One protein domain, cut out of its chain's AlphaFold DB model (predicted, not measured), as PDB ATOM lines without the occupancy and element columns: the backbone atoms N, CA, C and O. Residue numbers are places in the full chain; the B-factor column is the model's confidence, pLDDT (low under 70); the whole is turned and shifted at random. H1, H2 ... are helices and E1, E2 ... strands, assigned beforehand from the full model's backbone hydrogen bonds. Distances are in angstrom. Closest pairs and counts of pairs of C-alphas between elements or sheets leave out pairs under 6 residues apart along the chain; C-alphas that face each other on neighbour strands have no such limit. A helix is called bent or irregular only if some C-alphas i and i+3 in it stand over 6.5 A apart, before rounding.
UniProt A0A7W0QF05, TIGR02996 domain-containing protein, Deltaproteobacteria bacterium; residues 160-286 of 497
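AT A GLANCE: This is residues 160 to 286 of the 497 residues of the protein "TIGR02996 domain-containing protein" of Deltaproteobacteria bacterium (UniProt A0A7W0QF05). A small hairpin of two strands, E1 and E2, lies near the middle, and four helices, H3, H4, H5 and H6, form a curved row side by side, each running opposite ways to the one before; H5 and H6 pass close by the strand hairpin. H1 and H7 lie farthest from the middle, neither touching another helix, and little H2 sits at the corner before H3. The printed part has 127 residues with seven named helices and two named strands, in the order H1 H2 H3 H4 H5 H6 E1 E2 H7; the sheet E1 - E2 is antiparallel and the class is mostly helix. The whole is compact and rounded, with a radius of gyration of the C-alphas of 14.6 A and spans of 37 by 33 by 26 A.

IN THESE COORDINATES: Find C-alpha 259 at (180.901, 179.197, 166.067), where E1, residues 259 to 261, begins. E2, residues 264 to 270, runs 16.5 A. Go back to C-alpha 228 at (195.708, 174.315, 174.997) for H6, residues 228 to 246, 24.3 A long. Before it come H5, residues 213 to 223, 15.9 A; H4, residues 198 to 208, 15.6 A; and H3, residues 181 to 192, 16.2 A. H2 is residues 176 to 179 and H1 residues 160 to 165. H7, residues 275 to 281, runs 10.3 A and ends at C-alpha 281, (170.651, 176.562, 152.031).

HOW THE PARTS SIT: Look first at the hairpin E1 and E2, where N 259 and O 267 are 2.8 A apart and N 264 and O 261 are 3.0 A apart, both within hydrogen-bond range. H6 and E1 are near each other, with 7 pairs of C-alphas within 10 A. H6 is irregular, with C-alphas 240 and 243 8.3 A apart, and has a kink of 63 degrees near residue 240. H5 and H6 form a helical hairpin and touch, closest at the C-alphas of Val 220 and Ala 230, 5.8 A, opposite ways at a steep tilt of 43 degrees. H4 and H5, another, touch at Ala 204 and Gly 215, their closest C-alphas, 4.1 A, opposite ways at a steep tilt of 40 degrees. H3 and H4, a third, touch at Val 190 and Pro 199, their closest C-alphas, 5.4 A, opposite ways at a shallow tilt of 28 degrees. H2 and H3 touch only at the corner, and only just, with 3 pairs of C-alphas within 8 A, the closest Trp 178 and Arg 184, 5.0 A. H1 and H7 are apart. In H1, H3, H4, H5 and H7 every O i to N i+4 pair is within hydrogen-bond range, in H6 13 of 15, and H2 is too short for such a pair.

THE WHOLE: The C-alphas of Asn 227 and Asp 275, the two farthest apart, are 42.7 A from each other. The printed part has no cut. The link from H6 to E1, residues 247 to 258, is long. Residues 165 to 171 are under 70 in pLDDT; the mean of the printed part is 91.5.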
ATOM      1  N   GLU A 160     175.837 192.729 155.116       85.38
ATOM      2  CA  GLU A 160     176.153 192.887 153.700       85.38
ATOM      3  C   GLU A 160     177.613 193.276 153.458       85.38
ATOM      4  O   GLU A 160     178.229 192.684 152.576       85.38
ATOM      5  N   ALA A 161     178.187 194.185 154.255       86.31
ATOM      6  CA  ALA A 161     179.590 194.581 154.124       86.31
ATOM      7  C   ALA A 161     180.515 193.377 154.346       86.31
ATOM      8  O   ALA A 161     181.424 193.135 153.558       86.31
ATOM      9  N   GLU A 162     180.198 192.530 155.328       86.69
ATOM     10  CA  GLU A 162     180.927 191.282 155.571       86.69
ATOM     11  C   GLU A 162     180.780 190.275 154.419       86.69
ATOM     12  O   GLU A 162     181.748 189.626 154.023       86.69
ATOM     13  N   HIS A 163     179.584 190.134 153.842       79.31
ATOM     14  CA  HIS A 163     179.384 189.253 152.689       79.31
ATOM     15  C   HIS A 163     180.146 189.723 151.443       79.31
ATOM     16  O   HIS A 163     180.638 188.880 150.684       79.31
ATOM     17  N   TYR A 164     180.244 191.039 151.229       74.88
ATOM     18  CA  TYR A 164     181.031 191.618 150.139       74.88
ATOM     19  C   TYR A 164     182.532 191.481 150.384       74.88
ATOM     20  O   TYR A 164     183.241 191.085 149.462       74.88
ATOM     21  N   ALA A 165     182.991 191.724 151.613       65.75
ATOM     22  CA  ALA A 165     184.384 191.567 152.023       65.75
ATOM     23  C   ALA A 165     184.904 190.141 151.781       65.75
ATOM     24  O   ALA A 165     186.010 189.947 151.286       65.75
ATOM     25  N   HIS A 166     184.070 189.133 152.043       66.94
ATOM     26  CA  HIS A 166     184.391 187.728 151.757       66.94
ATOM     27  C   HIS A 166     184.023 187.287 150.333       66.94
ATOM     28  O   HIS A 166     184.113 186.099 150.024       66.94
ATOM     29  N   ALA A 167     183.580 188.222 149.479       55.78
ATOM     30  CA  ALA A 167     183.159 188.026 148.093       55.78
ATOM     31  C   ALA A 167     182.464 186.672 147.865       55.78
ATOM     32  O   ALA A 167     182.828 185.909 146.972       55.78
ATOM     33  N   LEU A 168     181.430 186.379 148.665       52.72
ATOM     34  CA  LEU A 168     180.689 185.104 148.715       52.72
ATOM     35  C   LEU A 168     179.899 184.747 147.431       52.72
ATOM     36  O   LEU A 168     179.090 183.815 147.414       52.72
ATOM     37  N   HIS A 169     180.152 185.455 146.328       49.84
ATOM     38  CA  HIS A 169     179.807 185.029 144.971       49.84
ATOM     39  C   HIS A 169     180.922 184.230 144.282       49.84
ATOM     40  O   HIS A 169     180.662 183.603 143.254       49.84
ATOM     41  N   ALA A 170     182.139 184.214 144.833       49.97
ATOM     42  CA  ALA A 170     183.121 183.199 144.503       49.97
ATOM     43  C   ALA A 170     182.535 181.847 144.921       49.97
ATOM     44  O   ALA A 170     182.055 181.687 146.041       49.97
ATOM     45  N   GLU A 171     182.486 180.913 143.977       65.12
ATOM     46  CA  GLU A 171     181.881 179.591 144.111       65.12
ATOM     47  C   GLU A 171     182.361 178.923 145.407       65.12
ATOM     48  O   GLU A 171     183.459 178.372 145.447       65.12
ATOM     49  N   VAL A 172     181.565 178.990 146.486       70.75
ATOM     50  CA  VAL A 172     181.862 178.241 147.710       70.75
ATOM     51  C   VAL A 172     181.819 176.779 147.309       70.75
ATOM     52  O   VAL A 172     180.741 176.203 147.133       70.75
ATOM     53  N   GLU A 173     182.997 176.198 147.088       78.06
ATOM     54  CA  GLU A 173     183.078 174.823 146.643       78.06
ATOM     55  C   GLU A 173     182.398 173.953 147.701       78.06
ATOM     56  O   GLU A 173     182.758 174.017 148.886       78.06
ATOM     57  N   PRO A 174     181.391 173.152 147.313       78.00
ATOM     58  CA  PRO A 174     180.715 172.295 148.263       78.00
ATOM     59  C   PRO A 174     181.743 171.373 148.917       78.00
ATOM     60  O   PRO A 174     182.644 170.849 148.258       78.00
ATOM     61  N   ASP A 175     181.595 171.161 150.223       82.44
ATOM     62  CA  ASP A 175     182.417 170.197 150.943       82.44
ATOM     63  C   ASP A 175     182.228 168.800 150.324       82.44
ATOM     64  O   ASP A 175     181.179 168.159 150.470       82.44
ATOM     65  N   ASP A 176     183.251 168.338 149.603       86.56
ATOM     66  CA  ASP A 176     183.229 167.069 148.878       86.56
ATOM     67  C   ASP A 176     183.222 165.865 149.825       86.56
ATOM     68  O   ASP A 176     182.874 164.760 149.403       86.56
ATOM     69  N   THR A 177     183.492 166.093 151.118       88.06
ATOM     70  CA  THR A 177     183.345 165.112 152.197       88.06
ATOM     71  C   THR A 177     181.989 164.414 152.121       88.06
ATOM     72  O   THR A 177     181.887 163.210 152.354       88.06
ATOM     73  N   TRP A 178     180.939 165.141 151.733       91.19
ATOM     74  CA  TRP A 178     179.571 164.626 151.681       91.19
ATOM     75  C   TRP A 178     179.196 163.939 150.363       91.19
ATOM     76  O   TRP A 178     178.078 163.427 150.244       91.19
ATOM     77  N   LEU A 179     180.104 163.904 149.380       90.38
ATOM     78  CA  LEU A 179     179.941 163.096 148.169       90.38
ATOM     79  C   LEU A 179     180.176 161.607 148.446       90.38
ATOM     80  O   LEU A 179     179.622 160.767 147.736       90.38
ATOM     81  N   ASP A 180     180.949 161.272 149.483       95.88
ATOM     82  CA  ASP A 180     181.069 159.902 149.979       95.88
ATOM     83  C   ASP A 180     179.750 159.480 150.663       95.88
ATOM     84  O   ASP A 180     179.386 160.035 151.707       95.88
ATOM     85  N   PRO A 181     179.030 158.469 150.128       96.88
ATOM     86  CA  PRO A 181     177.751 158.037 150.686       96.88
ATOM     87  C   PRO A 181     177.830 157.628 152.156       96.88
ATOM     88  O   PRO A 181     176.861 157.815 152.891       96.88
ATOM     89  N   ARG A 182     178.966 157.075 152.602       97.88
ATOM     90  CA  ARG A 182     179.119 156.624 153.984       97.88
ATOM     91  C   ARG A 182     179.392 157.785 154.933       97.88
ATOM     92  O   ARG A 182     178.809 157.808 156.014       97.88
ATOM     93  N   ALA A 183     180.220 158.755 154.537       97.75
ATOM     94  CA  ALA A 183     180.397 159.984 155.314       97.75
ATOM     95  C   ALA A 183     179.061 160.720 155.468       97.75
ATOM     96  O   ALA A 183     178.702 161.132 156.570       97.75
ATOM     97  N   ARG A 184     178.284 160.803 154.380       96.88
ATOM     98  CA  ARG A 184     176.945 161.395 154.388       96.88
ATOM     99  C   ARG A 184     175.982 160.668 155.326       96.88
ATOM    100  O   ARG A 184     175.336 161.325 156.131       96.88
ATOM    101  N   GLU A 185     175.907 159.338 155.269       98.00
ATOM    102  CA  GLU A 185     175.063 158.539 156.174       98.00
ATOM    103  C   GLU A 185     175.427 158.785 157.649       98.00
ATOM    104  O   GLU A 185     174.556 158.983 158.494       98.00
ATOM    105  N   LEU A 186     176.724 158.813 157.966       98.31
ATOM    106  CA  LEU A 186     177.206 159.094 159.317       98.31
ATOM    107  C   LEU A 186     176.879 160.528 159.756       98.31
ATOM    108  O   LEU A 186     176.502 160.740 160.907       98.31
ATOM    109  N   PHE A 187     176.962 161.504 158.852       97.75
ATOM    110  CA  PHE A 187     176.569 162.880 159.147       97.75
ATOM    111  C   PHE A 187     175.057 163.025 159.352       97.75
ATOM    112  O   PHE A 187     174.622 163.701 160.281       97.75
ATOM    113  N   GLU A 188     174.241 162.318 158.573       97.56
ATOM    114  CA  GLU A 188     172.794 162.251 158.787       97.56
ATOM    115  C   GLU A 188     172.450 161.684 160.177       97.56
ATOM    116  O   GLU A 188     171.513 162.169 160.813       97.56
ATOM    117  N   LEU A 189     173.231 160.725 160.695       98.12
ATOM    118  CA  LEU A 189     173.096 160.249 162.078       98.12
ATOM    119  C   LEU A 189     173.455 161.333 163.103       98.12
ATOM    120  O   LEU A 189     172.720 161.497 164.077       98.12
ATOM    121  N   VAL A 190     174.526 162.106 162.876       98.19
ATOM    122  CA  VAL A 190     174.867 163.266 163.725       98.19
ATOM    123  C   VAL A 190     173.698 164.257 163.768       98.19
ATOM    124  O   VAL A 190     173.253 164.625 164.852       98.19
ATOM    125  N   CYS A 191     173.137 164.627 162.614       97.06
ATOM    126  CA  CYS A 191     172.003 165.552 162.525       97.06
ATOM    127  C   CYS A 191     170.693 164.973 163.088       97.06
ATOM    128  O   CYS A 191     169.815 165.713 163.530       97.06
ATOM    129  N   ALA A 192     170.520 163.649 163.073       96.62
ATOM    130  CA  ALA A 192     169.356 162.999 163.665       96.62
ATOM    131  C   ALA A 192     169.388 163.024 165.201       96.62
ATOM    132  O   ALA A 192     168.328 163.097 165.826       96.62
ATOM    133  N   THR A 193     170.581 162.987 165.802       96.50
ATOM    134  CA  THR A 193     170.792 163.019 167.256       96.50
ATOM    135  C   THR A 193     171.892 164.021 167.632       96.50
ATOM    136  O   THR A 193     172.949 163.618 168.120       96.50
ATOM    137  N   PRO A 194     171.657 165.336 167.469       95.94
ATOM    138  CA  PRO A 194     172.705 166.352 167.596       95.94
ATOM    139  C   PRO A 194     173.269 166.485 169.016       95.94
ATOM    140  O   PRO A 194     174.354 167.025 169.192       95.94
ATOM    141  N   ALA A 195     172.609 165.955 170.045       95.12
ATOM    142  CA  ALA A 195     173.155 165.926 171.403       95.12
ATOM    143  C   ALA A 195     174.083 164.724 171.685       95.12
ATOM    144  O   ALA A 195     174.774 164.740 172.698       95.12
ATOM    145  N   ASP A 196     174.101 163.690 170.833       97.44
ATOM    146  CA  ASP A 196     174.901 162.474 171.038       97.44
ATOM    147  C   ASP A 196     176.265 162.591 170.343       97.44
ATOM    148  O   ASP A 196     176.358 162.828 169.136       97.44
ATOM    149  N   ASP A 197     177.341 162.408 171.100       97.88
ATOM    150  CA  ASP A 197     178.704 162.451 170.569       97.88
ATOM    151  C   ASP A 197     179.122 161.123 169.925       97.88
ATOM    152  O   ASP A 197     180.111 161.077 169.194       97.88
ATOM    153  N   SER A 198     178.378 160.036 170.145       97.88
ATOM    154  CA  SER A 198     178.731 158.710 169.626       97.88
ATOM    155  C   SER A 198     178.773 158.680 168.089       97.88
ATOM    156  O   SER A 198     179.796 158.253 167.549       97.88
ATOM    157  N   PRO A 199     177.763 159.191 167.347       98.44
ATOM    158  CA  PRO A 199     177.847 159.295 165.888       98.44
ATOM    159  C   PRO A 199     178.981 160.209 165.411       98.44
ATOM    160  O   PRO A 199     179.590 159.933 164.378       98.44
ATOM    161  N   ARG A 200     179.312 161.262 166.175       98.44
ATOM    162  CA  ARG A 200     180.412 162.178 165.841       98.44
ATOM    163  C   ARG A 200     181.763 161.485 165.913       98.44
ATOM    164  O   ARG A 200     182.558 161.653 164.999       98.44
ATOM    165  N   ARG A 201     182.001 160.669 166.946       98.31
ATOM    166  CA  ARG A 201     183.234 159.871 167.081       98.31
ATOM    167  C   ARG A 201     183.397 158.903 165.912       98.31
ATOM    168  O   ARG A 201     184.454 158.864 165.301       98.31
ATOM    169  N   VAL A 202     182.324 158.200 165.541       98.50
ATOM    170  CA  VAL A 202     182.348 157.272 164.397       98.50
ATOM    171  C   VAL A 202     182.630 158.004 163.081       98.50
ATOM    172  O   VAL A 202     183.394 157.505 162.258       98.50
ATOM    173  N   LEU A 203     182.033 159.182 162.869       98.50
ATOM    174  CA  LEU A 203     182.322 160.011 161.699       98.50
ATOM    175  C   LEU A 203     183.765 160.538 161.712       98.50
ATOM    176  O   LEU A 203     184.420 160.507 160.675       98.50
ATOM    177  N   ALA A 204     184.272 160.974 162.866       98.50
ATOM    178  CA  ALA A 204     185.646 161.442 163.017       98.50
ATOM    179  C   ALA A 204     186.651 160.353 162.629       98.50
ATOM    180  O   ALA A 204     187.477 160.582 161.749       98.50
ATOM    181  N   ASP A 205     186.514 159.156 163.206       98.62
ATOM    182  CA  ASP A 205     187.364 158.001 162.904       98.62
ATOM    183  C   ASP A 205     187.319 157.663 161.405       98.62
ATOM    184  O   ASP A 205     188.354 157.493 160.761       98.62
ATOM    185  N   TYR A 206     186.117 157.646 160.816       98.62
ATOM    186  CA  TYR A 206     185.923 157.366 159.391       98.62
ATOM    187  C   TYR A 206     186.643 158.363 158.466       98.62
ATOM    188  O   TYR A 206     187.187 157.969 157.428       98.62
ATOM    189  N   LEU A 207     186.612 159.649 158.825       98.25
ATOM    190  CA  LEU A 207     187.245 160.733 158.074       98.25
ATOM    191  C   LEU A 207     188.766 160.754 158.272       98.25
ATOM    192  O   LEU A 207     189.495 160.964 157.304       98.25
ATOM    193  N   LEU A 208     189.243 160.464 159.484       98.12
ATOM    194  CA  LEU A 208     190.669 160.333 159.792       98.12
ATOM    195  C   LEU A 208     191.323 159.184 159.014       98.12
ATOM    196  O   LEU A 208     192.409 159.359 158.477       98.12
ATOM    197  N   GLU A 209     190.643 158.042 158.859       98.19
ATOM    198  CA  GLU A 209     191.121 156.921 158.026       98.19
ATOM    199  C   GLU A 209     191.322 157.284 156.539       98.19
ATOM    200  O   GLU A 209     191.914 156.506 155.787       98.19
ATOM    201  N   ARG A 210     190.799 158.433 156.098       97.88
ATOM    202  CA  ARG A 210     190.870 158.947 154.721       97.88
ATOM    203  C   ARG A 210     191.686 160.230 154.608       97.88
ATOM    204  O   ARG A 210     191.586 160.904 153.587       97.88
ATOM    205  N   ASP A 211     192.438 160.579 155.651       96.88
ATOM    206  CA  ASP A 211     193.227 161.810 155.722       96.88
ATOM    207  C   ASP A 211     192.381 163.083 155.487       96.88
ATOM    208  O   ASP A 211     192.867 164.082 154.959       96.88
ATOM    209  N   ASN A 212     191.093 163.061 155.860       97.25
ATOM    210  CA  ASN A 212     190.224 164.229 155.741       97.25
ATOM    211  C   ASN A 212     190.351 165.116 157.001       97.25
ATOM    212  O   ASN A 212     190.027 164.653 158.102       97.25
ATOM    213  N   PRO A 213     190.751 166.400 156.866       97.44
ATOM    214  CA  PRO A 213     191.015 167.288 158.004       97.44
ATOM    215  C   PRO A 213     189.779 167.557 158.875       97.44
ATOM    216  O   PRO A 213     189.908 167.882 160.055       97.44
ATOM    217  N   ARG A 214     188.564 167.365 158.344       97.50
ATOM    218  CA  ARG A 214     187.330 167.498 159.126       97.50
ATOM    219  C   ARG A 214     187.229 166.430 160.215       97.50
ATOM    220  O   ARG A 214     186.690 166.700 161.286       97.50
ATOM    221  N   GLY A 215     187.778 165.235 159.973       98.19
ATOM    222  CA  GLY A 215     187.877 164.185 160.988       98.19
ATOM    223  C   GLY A 215     188.735 164.615 162.177       98.19
ATOM    224  O   GLY A 215     188.343 164.403 163.324       98.19
ATOM    225  N   GLU A 216     189.850 165.297 161.901       97.75
ATOM    226  CA  GLU A 216     190.735 165.865 162.922       97.75
ATOM    227  C   GLU A 216     190.030 166.970 163.719       97.75
ATOM    228  O   GLU A 216     190.034 166.915 164.949       97.75
ATOM    229  N   LEU A 217     189.337 167.902 163.048       97.69
ATOM    230  CA  LEU A 217     188.555 168.944 163.729       97.69
ATOM    231  C   LEU A 217     187.542 168.330 164.708       97.69
ATOM    232  O   LEU A 217     187.440 168.784 165.851       97.69
ATOM    233  N   ILE A 218     186.785 167.314 164.273       98.00
ATOM    234  CA  ILE A 218     185.778 166.658 165.118       98.00
ATOM    235  C   ILE A 218     186.448 165.974 166.311       98.00
ATOM    236  O   ILE A 218     186.006 166.175 167.440       98.00
ATOM    237  N   ALA A 219     187.511 165.196 166.085       97.44
ATOM    238  CA  ALA A 219     188.208 164.479 167.150       97.44
ATOM    239  C   ALA A 219     188.747 165.441 168.219       97.44
ATOM    240  O   ALA A 219     188.391 165.311 169.390       97.44
ATOM    241  N   VAL A 220     189.501 166.462 167.801       96.75
ATOM    242  CA  VAL A 220     190.079 167.484 168.687       96.75
ATOM    243  C   VAL A 220     188.982 168.247 169.440       96.75
ATOM    244  O   VAL A 220     189.077 168.452 170.648       96.75
ATOM    245  N   SER A 221     187.878 168.596 168.771       95.81
ATOM    246  CA  SER A 221     186.755 169.293 169.418       95.81
ATOM    247  C   SER A 221     186.030 168.443 170.472       95.81
ATOM    248  O   SER A 221     185.432 168.995 171.394       95.81
ATOM    249  N   LEU A 222     186.054 167.110 170.348       95.62
ATOM    250  CA  LEU A 222     185.416 166.178 171.289       95.62
ATOM    251  C   LEU A 222     186.286 165.835 172.508       95.62
ATOM    252  O   LEU A 222     185.767 165.283 173.482       95.62
ATOM    253  N   GLU A 223     187.588 166.126 172.468       91.69
ATOM    254  CA  GLU A 223     188.485 165.996 173.626       91.69
ATOM    255  C   GLU A 223     188.248 167.102 174.670       91.69
ATOM    256  O   GLU A 223     188.523 166.910 175.856       91.69
ATOM    257  N   GLY A 224     187.637 168.215 174.248       79.88
ATOM    258  CA  GLY A 224     187.183 169.309 175.105       79.88
ATOM    259  C   GLY A 224     188.209 170.431 175.293       79.88
ATOM    260  O   GLY A 224     189.396 170.296 175.011       79.88
ATOM    261  N   ALA A 225     187.739 171.565 175.818       74.06
ATOM    262  CA  ALA A 225     188.487 172.826 175.921       74.06
ATOM    263  C   ALA A 225     189.581 172.859 177.015       74.06
ATOM    264  O   ALA A 225     190.039 173.929 177.405       74.06
ATOM    265  N   HIS A 226     189.986 171.713 177.568       79.12
ATOM    266  CA  HIS A 226     190.959 171.666 178.669       79.12
ATOM    267  C   HIS A 226     192.413 171.508 178.208       79.12
ATOM    268  O   HIS A 226     193.319 171.561 179.037       79.12
ATOM    269  N   ASN A 227     192.646 171.313 176.909       86.50
ATOM    270  CA  ASN A 227     193.976 171.153 176.334       86.50
ATOM    271  C   ASN A 227     194.293 172.339 175.407       86.50
ATOM    272  O   ASN A 227     193.632 172.520 174.387       86.50
ATOM    273  N   ALA A 228     195.303 173.138 175.767       87.31
ATOM    274  CA  ALA A 228     195.708 174.315 174.997       87.31
ATOM    275  C   ALA A 228     196.170 173.952 173.575       87.31
ATOM    276  O   ALA A 228     195.757 174.613 172.628       87.31
ATOM    277  N   ASP A 229     196.920 172.857 173.410       89.88
ATOM    278  CA  ASP A 229     197.385 172.401 172.093       89.88
ATOM    279  C   ASP A 229     196.205 171.985 171.201       89.88
ATOM    280  O   ASP A 229     196.196 172.248 170.000       89.88
ATOM    281  N   ALA A 230     195.176 171.369 171.797       90.69
ATOM    282  CA  ALA A 230     193.943 171.008 171.100       90.69
ATOM    283  C   ALA A 230     193.156 172.255 170.662       90.69
ATOM    284  O   ALA A 230     192.636 172.288 169.550       90.69
ATOM    285  N   ILE A 231     193.094 173.292 171.505       89.44
ATOM    286  CA  ILE A 231     192.462 174.573 171.157       89.44
ATOM    287  C   ILE A 231     193.200 175.226 169.985       89.44
ATOM    288  O   ILE A 231     192.564 175.504 168.973       89.44
ATOM    289  N   THR A 232     194.526 175.376 170.068       91.00
ATOM    290  CA  THR A 232     195.334 175.941 168.975       91.00
ATOM    291  C   THR A 232     195.134 175.162 167.680       91.00
ATOM    292  O   THR A 232     194.820 175.743 166.650       91.00
ATOM    293  N   LYS A 233     195.207 173.829 167.735       95.19
ATOM    294  CA  LYS A 233     195.024 172.982 166.555       95.19
ATOM    295  C   LYS A 233     193.615 173.078 165.958       95.19
ATOM    296  O   LYS A 233     193.468 173.045 164.738       95.19
ATOM    297  N   ARG A 234     192.573 173.174 166.792       95.31
ATOM    298  CA  ARG A 234     191.193 173.420 166.344       95.31
ATOM    299  C   ARG A 234     191.102 174.760 165.618       95.31
ATOM    300  O   ARG A 234     190.495 174.816 164.553       95.31
ATOM    301  N   ASP A 235     191.690 175.803 166.190       92.31
ATOM    302  CA  ASP A 235     191.623 177.158 165.647       92.31
ATOM    303  C   ASP A 235     192.386 177.250 164.313       92.31
ATOM    304  O   ASP A 235     191.831 177.764 163.344       92.31
ATOM    305  N   ASP A 236     193.558 176.613 164.202       94.00
ATOM    306  CA  ASP A 236     194.310 176.479 162.942       94.00
ATOM    307  C   ASP A 236     193.481 175.782 161.846       94.00
ATOM    308  O   ASP A 236     193.459 176.203 160.688       94.00
ATOM    309  N   LEU A 237     192.778 174.698 162.203       96.06
ATOM    310  CA  LEU A 237     191.916 173.963 161.275       96.06
ATOM    311  C   LEU A 237     190.727 174.810 160.807       96.06
ATOM    312  O   LEU A 237     190.358 174.745 159.635       96.06
ATOM    313  N   LEU A 238     190.117 175.586 161.705       94.44
ATOM    314  CA  LEU A 238     189.005 176.472 161.363       94.44
ATOM    315  C   LEU A 238     189.469 177.632 160.482       94.44
ATOM    316  O   LEU A 238     188.842 177.867 159.453       94.44
ATOM    317  N   ALA A 239     190.589 178.279 160.808       89.62
ATOM    318  CA  ALA A 239     191.175 179.325 159.973       89.62
ATOM    319  C   ALA A 239     191.438 178.830 158.538       89.62
ATOM    320  O   ALA A 239     191.172 179.536 157.571       89.62
ATOM    321  N   ALA A 240     191.885 177.580 158.382       92.19
ATOM    322  CA  ALA A 240     192.179 177.006 157.071       92.19
ATOM    323  C   ALA A 240     190.945 176.519 156.282       92.19
ATOM    324  O   ALA A 240     191.015 176.397 155.055       92.19
ATOM    325  N   HIS A 241     189.842 176.151 156.948       93.62
ATOM    326  CA  HIS A 241     188.778 175.357 156.311       93.62
ATOM    327  C   HIS A 241     187.335 175.775 156.633       93.62
ATOM    328  O   HIS A 241     186.411 175.197 156.049       93.62
ATOM    329  N   ALA A 242     187.096 176.752 157.516       92.50
ATOM    330  CA  ALA A 242     185.749 177.087 157.989       92.50
ATOM    331  C   ALA A 242     184.781 177.434 156.849       92.50
ATOM    332  O   ALA A 242     183.686 176.873 156.814       92.50
ATOM    333  N   VAL A 243     185.204 178.259 155.880       89.81
ATOM    334  CA  VAL A 243     184.395 178.644 154.704       89.81
ATOM    335  C   VAL A 243     183.820 177.407 154.005       89.81
ATOM    336  O   VAL A 243     182.609 177.279 153.819       89.81
ATOM    337  N   ARG A 244     184.687 176.439 153.688       91.50
ATOM    338  CA  ARG A 244     184.307 175.191 153.018       91.50
ATOM    339  C   ARG A 244     183.409 174.325 153.897       91.50
ATOM    340  O   ARG A 244     182.413 173.785 153.425       91.50
ATOM    341  N   TRP A 245     183.736 174.186 155.180       94.69
ATOM    342  CA  TRP A 245     182.969 173.345 156.103       94.69
ATOM    343  C   TRP A 245     181.595 173.904 156.466       94.69
ATOM    344  O   TRP A 245     180.733 173.119 156.885       94.69
ATOM    345  N   MET A 246     181.389 175.212 156.289       93.50
ATOM    346  CA  MET A 246     180.095 175.881 156.414       93.50
ATOM    347  C   MET A 246     179.202 175.699 155.193       93.50
ATOM    348  O   MET A 246     177.995 175.882 155.323       93.50
ATOM    349  N   ALA A 247     179.737 175.338 154.024       91.44
ATOM    350  CA  ALA A 247     178.941 175.193 152.810       91.44
ATOM    351  C   ALA A 247     177.757 174.212 153.009       91.44
ATOM    352  O   ALA A 247     177.940 173.125 153.568       91.44
ATOM    353  N   PRO A 248     176.534 174.554 152.553       93.31
ATOM    354  CA  PRO A 248     176.170 175.760 151.800       93.31
ATOM    355  C   PRO A 248     175.785 176.971 152.674       93.31
ATOM    356  O   PRO A 248     175.435 178.016 152.141       93.31
ATOM    357  N   LEU A 249     175.807 176.861 154.004       95.38
ATOM    358  CA  LEU A 249     175.297 177.898 154.915       95.38
ATOM    359  C   LEU A 249     176.070 179.218 154.845       95.38
ATOM    360  O   LEU A 249     175.497 180.254 155.165       95.38
ATOM    361  N   ALA A 250     177.311 179.192 154.354       92.50
ATOM    362  CA  ALA A 250     178.107 180.392 154.100       92.50
ATOM    363  C   ALA A 250     177.396 181.422 153.193       92.50
ATOM    364  O   ALA A 250     177.678 182.606 153.293       92.50
ATOM    365  N   HIS A 251     176.421 181.012 152.366       91.31
ATOM    366  CA  HIS A 251     175.621 181.937 151.546       91.31
ATOM    367  C   HIS A 251     174.709 182.881 152.342       91.31
ATOM    368  O   HIS A 251     174.248 183.882 151.802       91.31
ATOM    369  N   VAL A 252     174.373 182.541 153.587       94.50
ATOM    370  CA  VAL A 252     173.469 183.347 154.427       94.50
ATOM    371  C   VAL A 252     174.059 183.646 155.799       94.50
ATOM    372  O   VAL A 252     173.387 184.272 156.610       94.50
ATOM    373  N   MET A 253     175.262 183.152 156.085       94.62
ATOM    374  CA  MET A 253     175.921 183.262 157.378       94.62
ATOM    375  C   MET A 253     177.397 183.598 157.162       94.62
ATOM    376  O   MET A 253     178.141 182.733 156.684       94.62
ATOM    377  N   PRO A 254     177.845 184.799 157.554       91.75
ATOM    378  CA  PRO A 254     179.250 185.156 157.479       91.75
ATOM    379  C   PRO A 254     180.111 184.258 158.367       91.75
ATOM    380  O   PRO A 254     179.777 183.988 159.527       91.75
ATOM    381  N   VAL A 255     181.253 183.823 157.836       90.19
ATOM    382  CA  VAL A 255     182.161 182.874 158.503       90.19
ATOM    383  C   VAL A 255     182.727 183.431 159.809       90.19
ATOM    384  O   VAL A 255     182.849 182.695 160.786       90.19
ATOM    385  N   SER A 256     182.977 184.737 159.877       88.56
ATOM    386  CA  SER A 256     183.443 185.442 161.082       88.56
ATOM    387  C   SER A 256     182.476 185.331 162.273       88.56
ATOM    388  O   SER A 256     182.888 185.316 163.441       88.56
ATOM    389  N   THR A 257     181.181 185.167 161.999       92.31
ATOM    390  CA  THR A 257     180.140 185.003 163.026       92.31
ATOM    391  C   THR A 257     179.898 183.547 163.419       92.31
ATOM    392  O   THR A 257     179.267 183.268 164.442       92.31
ATOM    393  N   ALA A 258     180.416 182.601 162.635       94.50
ATOM    394  CA  ALA A 258     180.226 181.187 162.881       94.50
ATOM    395  C   ALA A 258     180.949 180.745 164.153       94.50
ATOM    396  O   ALA A 258     182.082 181.136 164.444       94.50
ATOM    397  N   ARG A 259     180.296 179.878 164.924       95.56
ATOM    398  CA  ARG A 259     180.901 179.197 166.067       95.56
ATOM    399  C   ARG A 259     180.747 177.701 165.884       95.56
ATOM    400  O   ARG A 259     179.647 177.190 165.659       95.56
ATOM    401  N   PHE A 260     181.878 177.012 165.973       96.50
ATOM    402  CA  PHE A 260     181.948 175.569 165.837       96.50
ATOM    403  C   PHE A 260     182.048 174.914 167.209       96.50
ATOM    404  O   PHE A 260     182.912 175.253 168.014       96.50
ATOM    405  N   GLU A 261     181.208 173.912 167.443       96.44
ATOM    406  CA  GLU A 261     181.273 173.058 168.620       96.44
ATOM    407  C   GLU A 261     181.257 171.596 168.202       96.44
ATOM    408  O   GLU A 261     180.531 171.190 167.289       96.44
ATOM    409  N   ARG A 262     182.066 170.774 168.880       96.38
ATOM    410  CA  ARG A 262     182.155 169.329 168.608       96.38
ATOM    411  C   ARG A 262     182.422 169.019 167.119       96.38
ATOM    412  O   ARG A 262     181.981 167.988 166.614       96.38
ATOM    413  N   GLY A 263     183.116 169.929 166.426       96.38
ATOM    414  CA  GLY A 263     183.486 169.846 165.010       96.38
ATOM    415  C   GLY A 263     182.421 170.269 163.992       96.38
ATOM    416  O   GLY A 263     182.609 170.042 162.797       96.38
ATOM    417  N   PHE A 264     181.310 170.869 164.425       97.56
ATOM    418  CA  PHE A 264     180.230 171.316 163.540       97.56
ATOM    419  C   PHE A 264     179.792 172.737 163.866       97.56
ATOM    420  O   PHE A 264     179.973 173.194 164.990       97.56
ATOM    421  N   LEU A 265     179.176 173.413 162.896       97.69
ATOM    422  CA  LEU A 265     178.535 174.699 163.131       97.69
ATOM    423  C   LEU A 265     177.427 174.532 164.179       97.69
ATOM    424  O   LEU A 265     176.515 173.720 163.994       97.69
ATOM    425  N   ALA A 266     177.532 175.300 165.260       98.06
ATOM    426  CA  ALA A 266     176.610 175.289 166.389       98.06
ATOM    427  C   ALA A 266     175.838 176.606 166.500       98.06
ATOM    428  O   ALA A 266     174.666 176.596 166.870       98.06
ATOM    429  N   SER A 267     176.441 177.734 166.130       98.00
ATOM    430  CA  SER A 267     175.729 179.009 166.069       98.00
ATOM    431  C   SER A 267     176.326 179.965 165.047       98.00
ATOM    432  O   SER A 267     177.471 179.794 164.632       98.00
ATOM    433  N   GLY A 268     175.562 180.989 164.685       96.00
ATOM    434  CA  GLY A 268     176.040 182.109 163.880       96.00
ATOM    435  C   GLY A 268     174.960 183.158 163.656       96.00
ATOM    436  O   GLY A 268     173.830 183.012 164.138       96.00
ATOM    437  N   GLU A 269     175.320 184.210 162.930       95.88
ATOM    438  CA  GLU A 269     174.413 185.298 162.574       95.88
ATOM    439  C   GLU A 269     173.964 185.141 161.112       95.88
ATOM    440  O   GLU A 269     174.754 184.776 160.244       95.88
ATOM    441  N   VAL A 270     172.671 185.325 160.837       95.69
ATOM    442  CA  VAL A 270     172.056 185.025 159.537       95.69
ATOM    443  C   VAL A 270     171.549 186.292 158.871       95.69
ATOM    444  O   VAL A 270     170.773 187.049 159.458       95.69
ATOM    445  N   HIS A 271     171.932 186.461 157.609       94.88
ATOM    446  CA  HIS A 271     171.458 187.510 156.721       94.88
ATOM    447  C   HIS A 271     171.214 186.968 155.301       94.88
ATOM    448  O   HIS A 271     172.095 186.930 154.446       94.88
ATOM    449  N   ALA A 272     169.982 186.544 155.027       94.25
ATOM    450  CA  ALA A 272     169.560 186.096 153.703       94.25
ATOM    451  C   ALA A 272     168.838 187.228 152.958       94.25
ATOM    452  O   ALA A 272     167.726 187.595 153.333       94.25
ATOM    453  N   HIS A 273     169.429 187.761 151.891       91.62
ATOM    454  CA  HIS A 273     168.895 188.942 151.196       91.62
ATOM    455  C   HIS A 273     168.274 188.629 149.822       91.62
ATOM    456  O   HIS A 273     167.429 189.383 149.336       91.62
ATOM    457  N   ASP A 274     168.594 187.485 149.213       91.44
ATOM    458  CA  ASP A 274     168.162 187.126 147.859       91.44
ATOM    459  C   ASP A 274     167.640 185.672 147.743       91.44
ATOM    460  O   ASP A 274     167.819 184.839 148.631       91.44
ATOM    461  N   ASP A 275     166.934 185.367 146.645       93.25
ATOM    462  CA  ASP A 275     166.340 184.040 146.405       93.25
ATOM    463  C   ASP A 275     167.381 182.935 146.178       93.25
ATOM    464  O   ASP A 275     167.114 181.773 146.494       93.25
ATOM    465  N   TYR A 276     168.540 183.272 145.609       91.31
ATOM    466  CA  TYR A 276     169.592 182.307 145.311       91.31
ATOM    467  C   TYR A 276     170.214 181.786 146.607       91.31
ATOM    468  O   TYR A 276     170.265 180.571 146.809       91.31
ATOM    469  N   SER A 277     170.576 182.682 147.526       91.19
ATOM    470  CA  SER A 277     171.150 182.333 148.828       91.19
ATOM    471  C   SER A 277     170.188 181.474 149.659       91.19
ATOM    472  O   SER A 277     170.582 180.449 150.216       91.19
ATOM    473  N   ILE A 278     168.889 181.801 149.656       94.62
ATOM    474  CA  ILE A 278     167.849 180.985 150.311       94.62
ATOM    475  C   ILE A 278     167.741 179.599 149.663       94.62
ATOM    476  O   ILE A 278     167.626 178.588 150.361       94.62
ATOM    477  N   ALA A 279     167.749 179.531 148.329       94.56
ATOM    478  CA  ALA A 279     167.654 178.267 147.610       94.56
ATOM    479  C   ALA A 279     168.867 177.363 147.871       94.56
ATOM    480  O   ALA A 279     168.693 176.150 147.983       94.56
ATOM    481  N   ALA A 280     170.064 177.940 148.015       92.00
ATOM    482  CA  ALA A 280     171.299 177.207 148.278       92.00
ATOM    483  C   ALA A 280     171.296 176.500 149.645       92.00
ATOM    484  O   ALA A 280     171.834 175.399 149.776       92.00
ATOM    485  N   VAL A 281     170.663 177.100 150.657       95.38
ATOM    486  CA  VAL A 281     170.651 176.562 152.031       95.38
ATOM    487  C   VAL A 281     169.415 175.729 152.366       95.38
ATOM    488  O   VAL A 281     169.379 175.063 153.403       95.38
ATOM    489  N   ARG A 282     168.386 175.739 151.513       96.25
ATOM    490  CA  ARG A 282     167.137 175.011 151.759       96.25
ATOM    491  C   ARG A 282     167.360 173.497 151.752       96.25
ATOM    492  O   ARG A 282     167.927 172.939 150.817       96.25
ATOM    493  N   GLY A 283     166.886 172.816 152.793       96.00
ATOM    494  CA  GLY A 283     167.066 171.378 152.996       96.00
ATOM    495  C   GLY A 283     168.512 170.947 153.274       96.00
ATOM    496  O   GLY A 283     168.798 169.746 153.247       96.00
ATOM    497  N   ALA A 284     169.431 171.885 153.523       95.56
ATOM    498  CA  ALA A 284     170.825 171.564 153.796       95.56
ATOM    499  C   ALA A 284     170.967 170.803 155.123       95.56
ATOM    500  O   ALA A 284     170.521 171.260 156.175       95.56
ATOM    501  N   LEU A 285     171.654 169.655 155.093       95.31
ATOM    502  CA  LEU A 285     171.909 168.844 156.292       95.31
ATOM    503  C   LEU A 285     172.729 169.592 157.351       95.31
ATOM    504  O   LEU A 285     172.586 169.292 158.533       95.31
ATOM    505  N   ALA A 286     173.544 170.567 156.935       94.88
ATOM    506  CA  ALA A 286     174.355 171.410 157.813       94.88
ATOM    507  C   ALA A 286     173.527 172.158 158.873       94.88
ATOM    508  O   ALA A 286     174.023 172.396 159.969       94.88
TER     509      ALA A 286